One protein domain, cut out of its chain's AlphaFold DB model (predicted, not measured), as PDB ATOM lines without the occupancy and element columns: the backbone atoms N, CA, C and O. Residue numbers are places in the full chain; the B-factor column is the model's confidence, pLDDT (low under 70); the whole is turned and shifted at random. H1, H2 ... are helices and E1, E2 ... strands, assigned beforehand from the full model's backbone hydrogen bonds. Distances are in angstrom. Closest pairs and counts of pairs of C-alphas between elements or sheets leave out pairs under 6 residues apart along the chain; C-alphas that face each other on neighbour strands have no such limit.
ATOM      1  N   PRO A 103      -1.672 -29.539 -49.368       96.38
ATOM      2  CA  PRO A 103      -0.739 -30.660 -49.320       96.38
ATOM      3  C   PRO A 103      -0.841 -31.367 -47.970       96.38
ATOM      4  O   PRO A 103      -0.475 -30.798 -46.941       96.38
ATOM      5  N   GLY A 104      -1.332 -32.601 -47.955       94.44
ATOM      6  CA  GLY A 104      -1.407 -33.364 -46.718       94.44
ATOM      7  C   GLY A 104      -2.455 -34.457 -46.735       94.44
ATOM      8  O   GLY A 104      -3.000 -34.816 -47.773       94.44
ATOM      9  N   ARG A 105      -2.717 -34.995 -45.546       93.62
ATOM     10  CA  ARG A 105      -3.634 -36.111 -45.322       93.62
ATOM     11  C   ARG A 105      -4.707 -35.656 -44.343       93.62
ATOM     12  O   ARG A 105      -4.372 -35.011 -43.352       93.62
ATOM     13  N   ALA A 106      -5.969 -35.990 -44.590       93.44
ATOM     14  CA  ALA A 106      -7.067 -35.678 -43.675       93.44
ATOM     15  C   ALA A 106      -8.060 -36.837 -43.575       93.44
ATOM     16  O   ALA A 106      -8.252 -37.594 -44.523       93.44
ATOM     17  N   VAL A 107      -8.747 -36.936 -42.438       92.75
ATOM     18  CA  VAL A 107      -9.947 -37.769 -42.293       92.75
ATOM     19  C   VAL A 107     -11.165 -36.860 -42.260       92.75
ATOM     20  O   VAL A 107     -11.222 -35.903 -41.487       92.75
ATOM     21  N   TYR A 108     -12.178 -37.195 -43.053       92.94
ATOM     22  CA  TYR A 108     -13.455 -36.499 -42.999       92.94
ATOM     23  C   TYR A 108     -14.331 -37.022 -41.855       92.94
ATOM     24  O   TYR A 108     -14.706 -38.197 -41.816       92.94
ATOM     25  N   HIS A 109     -14.715 -36.122 -40.947       91.69
ATOM     26  CA  HIS A 109     -15.720 -36.378 -39.922       91.69
ATOM     27  C   HIS A 109     -17.114 -35.954 -40.423       91.69
ATOM     28  O   HIS A 109     -17.421 -34.759 -40.402       91.69
ATOM     29  N   PRO A 110     -17.996 -36.890 -40.821       88.88
ATOM     30  CA  PRO A 110     -19.347 -36.534 -41.223       88.88
ATOM     31  C   PRO A 110     -20.178 -36.115 -40.007       88.88
ATOM     32  O   PRO A 110     -20.340 -36.873 -39.046       88.88
ATOM     33  N   SER A 111     -20.756 -34.915 -40.065       90.56
ATOM     34  CA  SER A 111     -21.738 -34.469 -39.073       90.56
ATOM     35  C   SER A 111     -22.982 -35.350 -39.142       90.56
ATOM     36  O   SER A 111     -23.606 -35.471 -40.194       90.56
ATOM     37  N   CYS A 112     -23.410 -35.916 -38.011       91.69
ATOM     38  CA  CYS A 112     -24.624 -36.736 -37.962       91.69
ATOM     39  C   CYS A 112     -25.889 -35.972 -38.364       91.69
ATOM     40  O   CYS A 112     -26.817 -36.578 -38.890       91.69
ATOM     41  N   SER A 113     -25.923 -34.652 -38.162       92.19
ATOM     42  CA  SER A 113     -27.044 -33.831 -38.630       92.19
ATOM     43  C   SER A 113     -27.033 -33.646 -40.145       92.19
ATOM     44  O   SER A 113     -28.088 -33.434 -40.724       92.19
ATOM     45  N   LEU A 114     -25.870 -33.759 -40.783       92.12
ATOM     46  CA  LEU A 114     -25.743 -33.665 -42.229       92.12
ATOM     47  C   LEU A 114     -26.223 -34.968 -42.886       92.12
ATOM     48  O   LEU A 114     -27.274 -34.985 -43.520       92.12
ATOM     49  N   PHE A 115     -25.563 -36.094 -42.604       93.12
ATOM     50  CA  PHE A 115     -25.881 -37.343 -43.303       93.12
ATOM     51  C   PHE A 115     -27.161 -38.033 -42.814       93.12
ATOM     52  O   PHE A 115     -27.930 -38.526 -43.630       93.12
ATOM     53  N   ARG A 116     -27.442 -38.071 -41.497       93.06
ATOM     54  CA  ARG A 116     -28.638 -38.786 -40.990       93.06
ATOM     55  C   ARG A 116     -29.917 -37.980 -41.119       93.06
ATOM     56  O   ARG A 116     -30.982 -38.576 -41.201       93.06
ATOM     57  N   LYS A 117     -29.827 -36.651 -41.020       93.19
ATOM     58  CA  LYS A 117     -31.017 -35.797 -40.941       93.19
ATOM     59  C   LYS A 117     -31.299 -35.020 -42.220       93.19
ATOM     60  O   LYS A 117     -32.464 -34.815 -42.531       93.19
ATOM     61  N   LEU A 118     -30.261 -34.580 -42.931       95.06
ATOM     62  CA  LEU A 118     -30.414 -33.864 -44.200       95.06
ATOM     63  C   LEU A 118     -30.189 -34.759 -45.422       95.06
ATOM     64  O   LEU A 118     -30.513 -34.338 -46.522       95.06
ATOM     65  N   GLY A 119     -29.654 -35.974 -45.244       95.12
ATOM     66  CA  GLY A 119     -29.349 -36.880 -46.355       95.12
ATOM     67  C   GLY A 119     -28.156 -36.439 -47.208       95.12
ATOM     68  O   GLY A 119     -27.938 -37.011 -48.266       95.12
ATOM     69  N   ILE A 120     -27.384 -35.454 -46.742       95.75
ATOM     70  CA  ILE A 120     -26.202 -34.921 -47.429       95.75
ATOM     71  C   ILE A 120     -25.003 -35.793 -47.044       95.75
ATOM     72  O   ILE A 120     -24.625 -35.860 -45.866       95.75
ATOM     73  N   VAL A 121     -24.440 -36.498 -48.022       94.94
ATOM     74  CA  VAL A 121     -23.446 -37.568 -47.821       94.94
ATOM     75  C   VAL A 121     -22.238 -37.352 -48.722       94.94
ATOM     76  O   VAL A 121     -21.108 -37.293 -48.231       94.94
ATOM     77  N   ASP A 122     -22.479 -37.220 -50.023       96.31
ATOM     78  CA  ASP A 122     -21.437 -37.218 -51.048       96.31
ATOM     79  C   ASP A 122     -20.929 -35.813 -51.369       96.31
ATOM     80  O   ASP A 122     -19.806 -35.656 -51.846       96.31
ATOM     81  N   GLU A 123     -21.706 -34.776 -51.073       97.44
ATOM     82  CA  GLU A 123     -21.394 -33.383 -51.381       97.44
ATOM     83  C   GLU A 123     -20.110 -32.909 -50.675       97.44
ATOM     84  O   GLU A 123     -19.201 -32.422 -51.356       97.44
ATOM     85  N   PRO A 124     -19.927 -33.121 -49.353       96.38
ATOM     86  CA  PRO A 124     -18.676 -32.775 -48.680       96.38
ATOM     87  C   PRO A 124     -17.483 -33.562 -49.231       96.38
ATOM     88  O   PRO A 124     -16.393 -33.015 -49.392       96.38
ATOM     89  N   ILE A 125     -17.683 -34.849 -49.535       96.00
ATOM     90  CA  ILE A 125     -16.631 -35.733 -50.051       96.00
ATOM     91  C   ILE A 125     -16.211 -35.313 -51.457       96.00
ATOM     92  O   ILE A 125     -15.021 -35.315 -51.767       96.00
ATOM     93  N   THR A 126     -17.168 -34.936 -52.299       97.38
ATOM     94  CA  THR A 126     -16.927 -34.462 -53.663       97.38
ATOM     95  C   THR A 126     -16.046 -33.223 -53.643       97.38
ATOM     96  O   THR A 126     -15.040 -33.195 -54.345       97.38
ATOM     97  N   LEU A 127     -16.353 -32.248 -52.781       97.69
ATOM     98  CA  LEU A 127     -15.527 -31.049 -52.626       97.69
ATOM     99  C   LEU A 127     -14.119 -31.387 -52.126       97.69
ATOM    100  O   LEU A 127     -13.135 -30.913 -52.686       97.69
ATOM    101  N   LEU A 128     -14.003 -32.249 -51.109       97.31
ATOM    102  CA  LEU A 128     -12.705 -32.643 -50.558       97.31
ATOM    103  C   LEU A 128     -11.835 -33.409 -51.570       97.31
ATOM    104  O   LEU A 128     -10.624 -33.211 -51.593       97.31
ATOM    105  N   LYS A 129     -12.431 -34.241 -52.436       96.69
ATOM    106  CA  LYS A 129     -11.717 -34.965 -53.506       96.69
ATOM    107  C   LYS A 129     -11.105 -34.039 -54.563       96.69
ATOM    108  O   LYS A 129     -10.136 -34.432 -55.202       96.69
ATOM    109  N   HIS A 130     -11.656 -32.839 -54.744       97.31
ATOM    110  CA  HIS A 130     -11.123 -31.839 -55.675       97.31
ATOM    111  C   HIS A 130     -10.087 -30.907 -55.023       97.31
ATOM    112  O   HIS A 130      -9.497 -30.075 -55.706       97.31
ATOM    113  N   VAL A 131      -9.804 -31.047 -53.720       98.06
ATOM    114  CA  VAL A 131      -8.737 -30.276 -53.069       98.06
ATOM    115  C   VAL A 131      -7.383 -30.789 -53.549       98.06
ATOM    116  O   VAL A 131      -6.957 -31.902 -53.237       98.06
ATOM    117  N   LYS A 132      -6.656 -29.954 -54.293       98.00
ATOM    118  CA  LYS A 132      -5.351 -30.320 -54.843       98.00
ATOM    119  C   LYS A 132      -4.369 -30.654 -53.719       98.00
ATOM    120  O   LYS A 132      -4.130 -29.824 -52.843       98.00
ATOM    121  N   GLY A 133      -3.726 -31.818 -53.800       97.00
ATOM    122  CA  GLY A 133      -2.695 -32.254 -52.849       97.00
ATOM    123  C   GLY A 133      -3.224 -32.885 -51.556       97.00
ATOM    124  O   GLY A 133      -2.405 -33.268 -50.722       97.00
ATOM    125  N   LEU A 134      -4.548 -33.012 -51.403       97.31
ATOM    126  CA  LEU A 134      -5.167 -33.640 -50.243       97.31
ATOM    127  C   LEU A 134      -5.373 -35.142 -50.472       97.31
ATOM    128  O   LEU A 134      -6.060 -35.554 -51.404       97.31
ATOM    129  N   GLU A 135      -4.843 -35.961 -49.572       95.50
ATOM    130  CA  GLU A 135      -5.166 -37.379 -49.457       95.50
ATOM    131  C   GLU A 135      -6.243 -37.565 -48.376       95.50
ATOM    132  O   GLU A 135      -6.006 -37.329 -47.188       95.50
ATOM    133  N   LEU A 136      -7.443 -37.995 -48.768       93.94
ATOM    134  CA  LEU A 136      -8.479 -38.373 -47.807       93.94
ATOM    135  C   LEU A 136      -8.272 -39.812 -47.345       93.94
ATOM    136  O   LEU A 136      -8.355 -40.745 -48.144       93.94
ATOM    137  N   LEU A 137      -8.059 -39.991 -46.045       92.25
ATOM    138  CA  LEU A 137      -7.916 -41.306 -45.439       92.25
ATOM    139  C   LEU A 137      -9.269 -41.845 -44.968       92.25
ATOM    140  O   LEU A 137     -10.068 -41.097 -44.389       92.25
ATOM    141  N   PRO A 138      -9.532 -43.150 -45.153       88.75
ATOM    142  CA  PRO A 138     -10.675 -43.791 -44.531       88.75
ATOM    143  C   PRO A 138     -10.458 -43.900 -43.018       88.75
ATOM    144  O   PRO A 138      -9.332 -44.022 -42.531       88.75
ATOM    145  N   ILE A 139     -11.553 -43.929 -42.266       87.56
ATOM    146  CA  ILE A 139     -11.531 -44.242 -40.837       87.56
ATOM    147  C   ILE A 139     -12.563 -45.326 -40.536       87.56
ATOM    148  O   ILE A 139     -13.691 -45.301 -41.035       87.56
ATOM    149  N   HIS A 140     -12.182 -46.280 -39.692       84.62
ATOM    150  CA  HIS A 140     -13.120 -47.258 -39.159       84.62
ATOM    151  C   HIS A 140     -14.259 -46.543 -38.413       84.62
ATOM    152  O   HIS A 140     -14.019 -45.565 -37.707       84.62
ATOM    153  N   ASN A 141     -15.497 -47.028 -38.553       85.31
ATOM    154  CA  ASN A 141     -16.674 -46.453 -37.891       85.31
ATOM    155  C   ASN A 141     -16.856 -44.936 -38.123       85.31
ATOM    156  O   ASN A 141     -17.272 -44.195 -37.230       85.31
ATOM    157  N   GLN A 142     -16.585 -44.451 -39.339       86.31
ATOM    158  CA  GLN A 142     -16.678 -43.027 -39.696       86.31
ATOM    159  C   GLN A 142     -18.014 -42.370 -39.300       86.31
ATOM    160  O   GLN A 142     -18.041 -41.214 -38.859       86.31
ATOM    161  N   GLN A 143     -19.111 -43.132 -39.372       88.06
ATOM    162  CA  GLN A 143     -20.471 -42.698 -39.042       88.06
ATOM    163  C   GLN A 143     -20.798 -42.690 -37.533       88.06
ATOM    164  O   GLN A 143     -21.894 -42.272 -37.141       88.06
ATOM    165  N   THR A 144     -19.890 -43.129 -36.657       89.75
ATOM    166  CA  THR A 144     -20.099 -43.065 -35.203       89.75
ATOM    167  C   THR A 144     -20.220 -41.614 -34.741       89.75
ATOM    168  O   THR A 144     -19.505 -40.728 -35.209       89.75
ATOM    169  N   CYS A 145     -21.162 -41.342 -33.838       90.75
ATOM    170  CA  CYS A 145     -21.392 -39.997 -33.308       90.75
ATOM    171  C   CYS A 145     -20.163 -39.495 -32.525       90.75
ATOM    172  O   CYS A 145     -19.529 -40.274 -31.826       90.75
ATOM    173  N   CYS A 146     -19.845 -38.196 -32.596       91.31
ATOM    174  CA  CYS A 146     -18.777 -37.597 -31.778       91.31
ATOM    175  C   CYS A 146     -19.144 -37.405 -30.299       91.31
ATOM    176  O   CYS A 146     -18.267 -37.079 -29.511       91.31
ATOM    177  N   GLY A 147     -20.423 -37.516 -29.933       90.44
ATOM    178  CA  GLY A 147     -20.908 -37.227 -28.579       90.44
ATOM    179  C   GLY A 147     -21.296 -35.763 -28.329       90.44
ATOM    180  O   GLY A 147     -22.037 -35.492 -27.397       90.44
ATOM    181  N   PHE A 148     -20.943 -34.808 -29.197       88.31
ATOM    182  CA  PHE A 148     -21.215 -33.374 -28.966       88.31
ATOM    183  C   PHE A 148     -22.703 -32.945 -29.079       88.31
ATOM    184  O   PHE A 148     -23.033 -31.766 -28.987       88.31
ATOM    185  N   GLY A 149     -23.636 -33.865 -29.322       83.31
ATOM    186  CA  GLY A 149     -25.010 -33.540 -29.718       83.31
ATOM    187  C   GLY A 149     -25.824 -32.727 -28.697       83.31
ATOM    188  O   GLY A 149     -26.493 -33.299 -27.842       83.31
ATOM    189  N   GLY A 150     -25.886 -31.402 -28.852       78.94
ATOM    190  CA  GLY A 150     -26.798 -30.532 -28.098       78.94
ATOM    191  C   GLY A 150     -26.646 -30.670 -26.581       78.94
ATOM    192  O   GLY A 150     -25.542 -30.648 -26.059       78.94
ATOM    193  N   THR A 151     -27.752 -30.831 -25.853       84.06
ATOM    194  CA  THR A 151     -27.714 -30.967 -24.385       84.06
ATOM    195  C   THR A 151     -27.160 -32.302 -23.898       84.06
ATOM    196  O   THR A 151     -26.928 -32.435 -22.702       84.06
ATOM    197  N   PHE A 152     -26.971 -33.301 -24.768       86.94
ATOM    198  CA  PHE A 152     -26.414 -34.594 -24.363       86.94
ATOM    199  C   PHE A 152     -24.989 -34.441 -23.825       86.94
ATOM    200  O   PHE A 152     -24.688 -34.990 -22.773       86.94
ATOM    201  N   SER A 153     -24.149 -33.636 -24.481       89.06
ATOM    202  CA  SER A 153     -22.771 -33.398 -24.035       89.06
ATOM    203  C   SER A 153     -22.692 -32.708 -22.671       89.06
ATOM    204  O   SER A 153     -21.722 -32.894 -21.947       89.06
ATOM    205  N   VAL A 154     -23.731 -31.954 -22.298       87.38
ATOM    206  CA  VAL A 154     -23.835 -31.289 -20.992       87.38
ATOM    207  C   VAL A 154     -24.442 -32.218 -19.940       87.38
ATOM    208  O   VAL A 154     -23.927 -32.316 -18.833       87.38
ATOM    209  N   LYS A 155     -25.539 -32.910 -20.270       87.81
ATOM    210  CA  LYS A 155     -26.273 -33.769 -19.324       87.81
ATOM    211  C   LYS A 155     -25.565 -35.098 -19.053       87.81
ATOM    212  O   LYS A 155     -25.697 -35.633 -17.963       87.81
ATOM    213  N   MET A 156     -24.841 -35.620 -20.041       92.62
ATOM    214  CA  MET A 156     -24.162 -36.919 -20.013       92.62
ATOM    215  C   MET A 156     -22.676 -36.732 -20.340       92.62
ATOM    216  O   MET A 156     -22.133 -37.401 -21.219       92.62
ATOM    217  N   ALA A 157     -22.029 -35.776 -19.667       92.44
ATOM    218  CA  ALA A 157     -20.667 -35.343 -19.976       92.44
ATOM    219  C   ALA A 157     -19.645 -36.492 -19.970       92.44
ATOM    220  O   ALA A 157     -18.809 -36.561 -20.867       92.44
ATOM    221  N   GLU A 158     -19.752 -37.430 -19.025       93.12
ATOM    222  CA  GLU A 158     -18.873 -38.606 -18.957       93.12
ATOM    223  C   GLU A 158     -19.032 -39.504 -20.190       93.12
ATOM    224  O   GLU A 158     -18.051 -39.819 -20.860       93.12
ATOM    225  N   ILE A 159     -20.275 -39.833 -20.559       92.62
ATOM    226  CA  ILE A 159     -20.570 -40.666 -21.733       92.62
ATOM    227  C   ILE A 159     -20.119 -39.956 -23.014       92.62
ATOM    228  O   ILE A 159     -19.449 -40.549 -23.854       92.62
ATOM    229  N   SER A 160     -20.440 -38.668 -23.157       93.25
ATOM    230  CA  SER A 160     -19.968 -37.849 -24.277       93.25
ATOM    231  C   SER A 160     -18.438 -37.819 -24.355       93.25
ATOM    232  O   SER A 160     -17.885 -37.845 -25.456       93.25
ATOM    233  N   GLY A 161     -17.765 -37.761 -23.204       92.94
ATOM    234  CA  GLY A 161     -16.313 -37.811 -23.080       92.94
ATOM    235  C   GLY A 161     -15.736 -39.125 -23.598       92.94
ATOM    236  O   GLY A 161     -14.795 -39.109 -24.390       92.94
ATOM    237  N   GLU A 162     -16.324 -40.260 -23.228       94.75
ATOM    238  CA  GLU A 162     -15.894 -41.564 -23.742       94.75
ATOM    239  C   GLU A 162     -16.143 -41.707 -25.250       94.75
ATOM    240  O   GLU A 162     -15.263 -42.172 -25.971       94.75
ATOM    241  N   MET A 163     -17.268 -41.205 -25.768       93.25
ATOM    242  CA  MET A 163     -17.556 -41.231 -27.210       93.25
ATOM    243  C   MET A 163     -16.512 -40.460 -28.034       93.25
ATOM    244  O   MET A 163     -16.024 -40.958 -29.055       93.25
ATOM    245  N   VAL A 164     -16.141 -39.244 -27.608       92.12
ATOM    246  CA  VAL A 164     -15.119 -38.460 -28.320       92.12
ATOM    247  C   VAL A 164     -13.731 -39.083 -28.178       92.12
ATOM    248  O   VAL A 164     -12.967 -39.069 -29.149       92.12
ATOM    249  N   LYS A 165     -13.405 -39.685 -27.023       91.75
ATOM    250  CA  LYS A 165     -12.152 -40.429 -26.825       91.75
ATOM    251  C   LYS A 165     -12.069 -41.615 -27.776       91.75
ATOM    252  O   LYS A 165     -11.064 -41.763 -28.467       91.75
ATOM    253  N   GLU A 166     -13.127 -42.418 -27.868       90.12
ATOM    254  CA  GLU A 166     -13.181 -43.579 -28.757       90.12
ATOM    255  C   GLU A 166     -12.952 -43.160 -30.214       90.12
ATOM    256  O   GLU A 166     -12.063 -43.688 -30.888       90.12
ATOM    257  N   LYS A 167     -13.669 -42.127 -30.678       89.25
ATOM    258  CA  LYS A 167     -13.517 -41.614 -32.046       89.25
ATOM    259  C   LYS A 167     -12.131 -41.017 -32.305       89.25
ATOM    260  O   LYS A 167     -11.552 -41.244 -33.367       89.25
ATOM    261  N   SER A 168     -11.562 -40.303 -31.337       89.12
ATOM    262  CA  SER A 168     -10.204 -39.753 -31.450       89.12
ATOM    263  C   SER A 168      -9.142 -40.853 -31.491       89.12
ATOM    264  O   SER A 168      -8.166 -40.751 -32.232       89.12
ATOM    265  N   ASN A 169      -9.340 -41.947 -30.754       88.44
ATOM    266  CA  ASN A 169      -8.438 -43.095 -30.794       88.44
ATOM    267  C   ASN A 169      -8.452 -43.788 -32.163       88.44
ATOM    268  O   ASN A 169      -7.409 -44.257 -32.618       88.44
ATOM    269  N   MET A 170      -9.597 -43.817 -32.851       86.38
ATOM    270  CA  MET A 170      -9.677 -44.311 -34.231       86.38
ATOM    271  C   MET A 170      -8.877 -43.428 -35.202       86.38
ATOM    272  O   MET A 170      -8.182 -43.959 -36.064       86.38
ATOM    273  N   LEU A 171      -8.906 -42.099 -35.026       83.94
ATOM    274  CA  LEU A 171      -8.101 -41.164 -35.825       83.94
ATOM    275  C   LEU A 171      -6.599 -41.388 -35.613       83.94
ATOM    276  O   LEU A 171      -5.859 -41.518 -36.584       83.94
ATOM    277  N   ARG A 172      -6.152 -41.539 -34.360       82.00
ATOM    278  CA  ARG A 172      -4.737 -41.820 -34.046       82.00
ATOM    279  C   ARG A 172      -4.226 -43.103 -34.708       82.00
ATOM    280  O   ARG A 172      -3.072 -43.167 -35.112       82.00
ATOM    281  N   LYS A 173      -5.086 -44.117 -34.857       80.69
ATOM    282  CA  LYS A 173      -4.751 -45.375 -35.548       80.69
ATOM    283  C   LYS A 173      -4.692 -45.240 -37.074       80.69
ATOM    284  O   LYS A 173      -4.140 -46.118 -37.725       80.69
ATOM    285  N   SER A 174      -5.237 -44.169 -37.654       72.38
ATOM    286  CA  SER A 174      -5.308 -43.970 -39.111       72.38
ATOM    287  C   SER A 174      -4.024 -43.400 -39.745       72.38
ATOM    288  O   SER A 174      -4.047 -42.961 -40.890       72.38
TER     289      SER A 174
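This is residues 103 to 174 of the 178 residues of a protein of Aggregatibacter aphrophilus (UniProt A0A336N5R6). A small two-stranded parallel ribbon, E1 and E2, lies toward one end of an open arrangement, and the chain between its strands makes a wide loop with two short helices, H1 and H2. From E2 a long stretch without named elements, residues 138 to 151, leads to the short H3 at the far end, and the long helix H4 folds back from there toward the ribbon. The printed part has 72 residues with four named helices and two named strands, in the order E1, H1, H2, E2, H3, H4; the class is mixed, helices and strands. The whole is only just loose, close to compact, with a radius of gyration of the C-alphas of 13.7 A and spans of 41 by 29 by 17 A.

E1, residues 103 to 107, and E2, residues 132 to 137, are parallel neighbours, with 29 degrees between their directions. N 135 and O 104 are 2.8 A apart and N 106 and O 135 are 2.9 A apart, both within hydrogen-bond range. With H1, residues 112 to 118, and H2, residues 122 to 129, these strands form a strand-helix-strand unit, two parallel neighbour strands with helices between, and its crossover is right-handed. The closest C-alphas of H2 and E2 are those of Lys 129 and Leu 136, 7.4 A apart. H1 and H2 are apart. H4, residues 157 to 173, comes nearest to E1 at the C-alphas of Leu 171 and Val 107, 7.5 A apart. H4 is apart from E2, H1 and H2. H3, residues 152 to 155, and H4 touch only at the corner by their link, H4 with residues 159 to 161 alone; the closest C-alphas are those of Ser 153 and Ser 160, 5.3 A. Every O i to N i+4 pair is within hydrogen-bond range in H2 and H4, 2 of 3 are in H1, and H3 is too short for such a pair.

E1 begins at C-alpha 103, (-0.739, -30.660, -49.320), and is 13.6 A long from first to last C-alpha. E2 is 14.7 A long and begins at C-alpha 132, (-5.351, -30.320, -54.843). H1 measures 9.0 A, H2 10.3 A and H3 5.1 A. H4 is 24.4 A long and ends at C-alpha 173, (-4.751, -45.375, -35.548).

The two C-alphas farthest apart are those of Lys 132 and Lys 155, 41.4 A. The link from E2 to H3, with 14 residues, is long; the other links are tight. The printed part has no cut. Its mean pLDDT is 91.3, and no printed residue is under 70.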